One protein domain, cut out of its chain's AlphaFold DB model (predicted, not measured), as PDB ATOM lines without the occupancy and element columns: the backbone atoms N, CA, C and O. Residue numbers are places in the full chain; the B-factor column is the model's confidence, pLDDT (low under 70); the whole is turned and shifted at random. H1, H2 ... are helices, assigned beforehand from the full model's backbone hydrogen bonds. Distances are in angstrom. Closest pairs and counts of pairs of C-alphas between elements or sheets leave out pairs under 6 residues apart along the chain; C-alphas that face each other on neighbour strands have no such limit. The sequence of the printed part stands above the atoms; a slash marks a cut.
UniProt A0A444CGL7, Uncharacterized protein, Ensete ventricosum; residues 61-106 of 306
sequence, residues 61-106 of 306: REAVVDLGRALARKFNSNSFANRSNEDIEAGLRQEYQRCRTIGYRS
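This is residues 61 to 106 of the 306 residues of an uncharacterized protein of Ensete ventricosum (UniProt A0A444CGL7). Two helices meet near their ends as an open L, with H1 the shorter arm and H2 the longer, and a tight link at the corner. The arms do not fold back on each other, and the outline is only just flat, spanning 53 by 27 by 5 A. The printed part has 46 residues with two named helices, H1 then H2, and no named strand; its class is all helix. It is extended, with a radius of gyration of the C-alphas of 17.7 A.

Start with H1, residues 61 to 76, and go through the tight link of 3 residues to H2, residues 80 to 105. Look at Phe 75 and Ala 81: their C-alphas, the closest of the two helices, are 7.6 A apart. H1 and H2 are close but not clearly touching, with 1 pair of C-alphas within 8 A. Their lines are about perpendicular, at 87 degrees. In H1 every O i to N i+4 pair is within hydrogen-bond range; in H2, 18 of 22 are.

Find C-alpha 61 at (73.547, 26.154, 13.969); from there H1 runs 22.6 A to C-alpha 76. Find C-alpha 80 at (75.048, 14.164, 42.009); H2 runs 39.1 A to C-alpha 105 at (90.392, -19.711, 29.984).

The two C-alphas farthest apart, those of Ala 63 and Arg 105, are 52.7 A apart. The printed part has no cut. In the B-factor column, pLDDT is under 70 at residue 61, residues 76 to 83 and residues 104 to 106.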
ATOM      1  N   ARG A  61      72.367  26.926  13.545       66.31
ATOM      2  CA  ARG A  61      73.547  26.154  13.969       66.31
ATOM      3  C   ARG A  61      74.136  26.683  15.273       66.31
ATOM      4  O   ARG A  61      74.483  25.882  16.130       66.31
ATOM      5  N   GLU A  62      74.168  27.996  15.460       75.50
ATOM      6  CA  GLU A  62      74.671  28.608  16.697       75.50
ATOM      7  C   GLU A  62      73.727  28.354  17.877       75.50
ATOM      8  O   GLU A  62      74.179  27.902  18.926       75.50
ATOM      9  N   ALA A  63      72.410  28.473  17.671       77.00
ATOM     10  CA  ALA A  63      71.423  28.191  18.717       77.00
ATOM     11  C   ALA A  63      71.493  26.742  19.247       77.00
ATOM     12  O   ALA A  63      71.324  26.509  20.444       77.00
ATOM     13  N   VAL A  64      71.778  25.760  18.384       87.00
ATOM     14  CA  VAL A  64      71.934  24.351  18.793       87.00
ATOM     15  C   VAL A  64      73.234  24.136  19.570       87.00
ATOM     16  O   VAL A  64      73.245  23.406  20.562       87.00
ATOM     17  N   VAL A  65      74.323  24.786  19.158       86.94
ATOM     18  CA  VAL A  65      75.616  24.678  19.848       86.94
ATOM     19  C   VAL A  65      75.557  25.356  21.223       86.94
ATOM     20  O   VAL A  65      76.090  24.819  22.197       86.94
ATOM     21  N   ASP A  66      74.863  26.486  21.339       92.62
ATOM     22  CA  ASP A  66      74.713  27.196  22.609       92.62
ATOM     23  C   ASP A  66      73.747  26.485  23.561       92.62
ATOM     24  O   ASP A  66      74.038  26.390  24.756       92.62
ATOM     25  N   LEU A  67      72.682  25.861  23.040       89.62
ATOM     26  CA  LEU A  67      71.840  24.947  23.816       89.62
ATOM     27  C   LEU A  67      72.649  23.742  24.326       89.62
ATOM     28  O   LEU A  67      72.554  23.392  25.503       89.62
ATOM     29  N   GLY A  68      73.493  23.147  23.477       95.38
ATOM     30  CA  GLY A  68      74.378  22.044  23.862       95.38
ATOM     31  C   GLY A  68      75.357  22.435  24.972       95.38
ATOM     32  O   GLY A  68      75.501  21.712  25.960       95.38
ATOM     33  N   ARG A  69      75.975  23.619  24.875       91.44
ATOM     34  CA  ARG A  69      76.864  24.145  25.925       91.44
ATOM     35  C   ARG A  69      76.124  24.485  27.218       91.44
ATOM     36  O   ARG A  69      76.662  24.223  28.293       91.44
ATOM     37  N   ALA A  70      74.917  25.041  27.139       90.62
ATOM     38  CA  ALA A  70      74.102  25.351  28.312       90.62
ATOM     39  C   ALA A  70      73.674  24.077  29.056       90.62
ATOM     40  O   ALA A  70      73.778  24.015  30.282       90.62
ATOM     41  N   LEU A  71      73.269  23.035  28.323       85.44
ATOM     42  CA  LEU A  71      72.948  21.729  28.897       85.44
ATOM     43  C   LEU A  71      74.181  21.075  29.523       85.44
ATOM     44  O   LEU A  71      74.110  20.641  30.668       85.44
ATOM     45  N   ALA A  72      75.327  21.079  28.835       80.88
ATOM     46  CA  ALA A  72      76.570  20.527  29.371       80.88
ATOM     47  C   ALA A  72      76.985  21.204  30.688       80.88
ATOM     48  O   ALA A  72      77.328  20.513  31.643       80.88
ATOM     49  N   ARG A  73      76.879  22.537  30.790       83.19
ATOM     50  CA  ARG A  73      77.135  23.257  32.052       83.19
ATOM     51  C   ARG A  73      76.130  22.874  33.138       83.19
ATOM     52  O   ARG A  73      76.529  22.629  34.268       83.19
ATOM     53  N   LYS A  74      74.846  22.759  32.793       86.12
ATOM     54  CA  LYS A  74      73.780  22.422  33.747       86.12
ATOM     55  C   LYS A  74      73.907  20.996  34.301       86.12
ATOM     56  O   LYS A  74      73.645  20.788  35.480       86.12
ATOM     57  N   PHE A  75      74.347  20.037  33.484       74.50
ATOM     58  CA  PHE A  75      74.644  18.676  33.940       74.50
ATOM     59  C   PHE A  75      75.967  18.588  34.714       74.50
ATOM     60  O   PHE A  75      76.056  17.818  35.664       74.50
ATOM     61  N   ASN A  76      76.963  19.408  34.367       67.75
ATOM     62  CA  ASN A  76      78.258  19.448  35.052       67.75
ATOM     63  C   ASN A  76      78.170  20.093  36.454       67.75
ATOM     64  O   ASN A  76      78.890  19.698  37.362       67.75
ATOM     65  N   SER A  77      77.236  21.024  36.681       63.56
ATOM     66  CA  SER A  77      77.051  21.671  37.994       63.56
ATOM     67  C   SER A  77      76.236  20.864  39.015       63.56
ATOM     68  O   SER A  77      76.116  21.292  40.163       63.56
ATOM     69  N   ASN A  78      75.685  19.703  38.650       61.97
ATOM     70  CA  ASN A  78      75.005  18.840  39.613       61.97
ATOM     71  C   ASN A  78      76.015  17.902  40.288       61.97
ATOM     72  O   ASN A  78      76.431  16.900  39.716       61.97
ATOM     73  N   SER A  79      76.332  18.190  41.554       56.47
ATOM     74  CA  SER A  79      77.157  17.373  42.470       56.47
ATOM     75  C   SER A  79      76.758  15.881  42.534       56.47
ATOM     76  O   SER A  79      77.573  15.019  42.854       56.47
ATOM     77  N   PHE A  80      75.527  15.544  42.133       56.31
ATOM     78  CA  PHE A  80      75.048  14.164  42.009       56.31
ATOM     79  C   PHE A  80      75.752  13.351  40.903       56.31
ATOM     80  O   PHE A  80      75.799  12.129  41.000       56.31
ATOM     81  N   ALA A  81      76.314  14.008  39.881       52.53
ATOM     82  CA  ALA A  81      76.981  13.349  38.757       52.53
ATOM     83  C   ALA A  81      78.434  12.946  39.058       52.53
ATOM     84  O   ALA A  81      78.966  12.058  38.394       52.53
ATOM     85  N   ASN A  82      79.074  13.571  40.055       57.03
ATOM     86  CA  ASN A  82      80.458  13.235  40.382       57.03
ATOM     87  C   ASN A  82      80.506  11.850  41.035       57.03
ATOM     88  O   ASN A  82      81.125  10.952  40.489       57.03
ATOM     89  N   ARG A  83      79.669  11.626  42.060       62.72
ATOM     90  CA  ARG A  83      79.578  10.338  42.768       62.72
ATOM     91  C   ARG A  83      79.198   9.161  41.860       62.72
ATOM     92  O   ARG A  83      79.654   8.048  42.081       62.72
ATOM     93  N   SER A  84      78.380   9.401  40.828       76.06
ATOM     94  CA  SER A  84      78.018   8.355  39.865       76.06
ATOM     95  C   SER A  84      79.138   8.017  38.882       76.06
ATOM     96  O   SER A  84      79.130   6.917  38.339       76.06
ATOM     97  N   ASN A  85      80.094   8.917  38.631       82.19
ATOM     98  CA  ASN A  85      81.193   8.630  37.708       82.19
ATOM     99  C   ASN A  85      82.192   7.642  38.311       82.19
ATOM    100  O   ASN A  85      82.628   6.740  37.596       82.19
ATOM    101  N   GLU A  86      82.503   7.748  39.607       86.94
ATOM    102  CA  GLU A  86      83.361   6.758  40.264       86.94
ATOM    103  C   GLU A  86      82.706   5.369  40.296       86.94
ATOM    104  O   GLU A  86      83.375   4.375  40.016       86.94
ATOM    105  N   ASP A  87      81.396   5.291  40.552       89.12
ATOM    106  CA  ASP A  87      80.657   4.022  40.570       89.12
ATOM    107  C   ASP A  87      80.559   3.386  39.170       89.12
ATOM    108  O   ASP A  87      80.723   2.172  39.014       89.12
ATOM    109  N   ILE A  88      80.343   4.198  38.128       91.19
ATOM    110  CA  ILE A  88      80.332   3.735  36.733       91.19
ATOM    111  C   ILE A  88      81.727   3.255  36.319       91.19
ATOM    112  O   ILE A  88      81.856   2.186  35.719       91.19
ATOM    113  N   GLU A  89      82.780   4.006  36.647       94.06
ATOM    114  CA  GLU A  89      84.151   3.620  36.312       94.06
ATOM    115  C   GLU A  89      84.575   2.351  37.065       94.06
ATOM    116  O   GLU A  89      85.170   1.448  36.468       94.06
ATOM    117  N   ALA A  90      84.222   2.233  38.347       94.56
ATOM    118  CA  ALA A  90      84.461   1.030  39.138       94.56
ATOM    119  C   ALA A  90      83.732  -0.186  38.545       94.56
ATOM    120  O   ALA A  90      84.347  -1.245  38.385       94.56
ATOM    121  N   GLY A  91      82.469  -0.024  38.134       96.31
ATOM    122  CA  GLY A  91      81.691  -1.071  37.470       96.31
ATOM    123  C   GLY A  91      82.300  -1.510  36.134       96.31
ATOM    124  O   GLY A  91      82.449  -2.707  35.880       96.31
ATOM    125  N   LEU A  92      82.738  -0.562  35.302       94.31
ATOM    126  CA  LEU A  92      83.390  -0.859  34.020       94.31
ATOM    127  C   LEU A  92      84.752  -1.540  34.203       94.31
ATOM    128  O   LEU A  92      85.078  -2.477  33.472       94.31
ATOM    129  N   ARG A  93      85.543  -1.122  35.199       95.31
ATOM    130  CA  ARG A  93      86.815  -1.776  35.546       95.31
ATOM    131  C   ARG A  93      86.591  -3.202  36.046       95.31
ATOM    132  O   ARG A  93      87.341  -4.098  35.658       95.31
ATOM    133  N   GLN A  94      85.562  -3.429  36.861       94.88
ATOM    134  CA  GLN A  94      85.196  -4.762  37.337       94.88
ATOM    135  C   GLN A  94      84.779  -5.676  36.179       94.88
ATOM    136  O   GLN A  94      85.272  -6.803  36.080       94.88
ATOM    137  N   GLU A  95      83.938  -5.185  35.267       93.62
ATOM    138  CA  GLU A  95      83.479  -5.969  34.118       93.62
ATOM    139  C   GLU A  95      84.617  -6.247  33.128       93.62
ATOM    140  O   GLU A  95      84.747  -7.361  32.623       93.62
ATOM    141  N   TYR A  96      85.529  -5.294  32.920       92.81
ATOM    142  CA  TYR A  96      86.733  -5.524  32.122       92.81
ATOM    143  C   TYR A  96      87.618  -6.632  32.716       92.81
ATOM    144  O   TYR A  96      88.090  -7.507  31.988       92.81
ATOM    145  N   GLN A  97      87.810  -6.654  34.040       92.88
ATOM    146  CA  GLN A  97      88.561  -7.726  34.708       92.88
ATOM    147  C   GLN A  97      87.833  -9.078  34.643       92.88
ATOM    148  O   GLN A  97      88.468 -10.123  34.470       92.88
ATOM    149  N   ARG A  98      86.500  -9.077  34.711       92.00
ATOM    150  CA  ARG A  98      85.672 -10.275  34.521       92.00
ATOM    151  C   ARG A  98      85.808 -10.835  33.103       92.00
ATOM    152  O   ARG A  98      86.096 -12.016  32.928       92.00
ATOM    153  N   CYS A  99      85.701  -9.985  32.089       86.88
ATOM    154  CA  CYS A  99      85.912 -10.367  30.694       86.88
ATOM    155  C   CYS A  99      87.341 -10.862  30.449       86.88
ATOM    156  O   CYS A  99      87.544 -11.856  29.753       86.88
ATOM    157  N   ARG A 100      88.337 -10.227  31.077       84.88
ATOM    158  CA  ARG A 100      89.733 -10.664  31.008       84.88
ATOM    159  C   ARG A 100      89.905 -12.065  31.590       84.88
ATOM    160  O   ARG A 100      90.483 -12.925  30.940       84.88
ATOM    161  N   THR A 101      89.373 -12.340  32.775       80.19
ATOM    162  CA  THR A 101      89.507 -13.670  33.401       80.19
ATOM    163  C   THR A 101      88.786 -14.776  32.624       80.19
ATOM    164  O   THR A 101      89.290 -15.899  32.557       80.19
ATOM    165  N   ILE A 102      87.674 -14.461  31.957       82.06
ATOM    166  CA  ILE A 102      86.948 -15.410  31.099       82.06
ATOM    167  C   ILE A 102      87.697 -15.650  29.774       82.06
ATOM    168  O   ILE A 102      87.843 -16.797  29.349       82.06
ATOM    169  N   GLY A 103      88.239 -14.598  29.153       76.50
ATOM    170  CA  GLY A 103      88.920 -14.677  27.854       76.50
ATOM    171  C   GLY A 103      90.254 -15.435  27.858       76.50
ATOM    172  O   GLY A 103      90.678 -15.932  26.817       76.50
ATOM    173  N   TYR A 104      90.916 -15.576  29.011       58.44
ATOM    174  CA  TYR A 104      92.151 -16.369  29.113       58.44
ATOM    175  C   TYR A 104      91.899 -17.872  29.302       58.44
ATOM    176  O   TYR A 104      92.760 -18.672  28.941       58.44
ATOM    177  N   ARG A 105      90.722 -18.284  29.798       63.50
ATOM    178  CA  ARG A 105      90.392 -19.711  29.984       63.50
ATOM    179  C   ARG A 105      89.963 -20.410  28.693       63.50
ATOM    180  O   ARG A 105      90.077 -21.625  28.608       63.50
ATOM    181  N   SER A 106      89.511 -19.658  27.690       57.59
ATOM    182  CA  SER A 106      89.145 -20.183  26.366       57.59
ATOM    183  C   SER A 106      90.299 -20.172  25.360       57.59
ATOM    184  O   SER A 106      90.142 -20.661  24.245       57.59
TER     185      SER A 106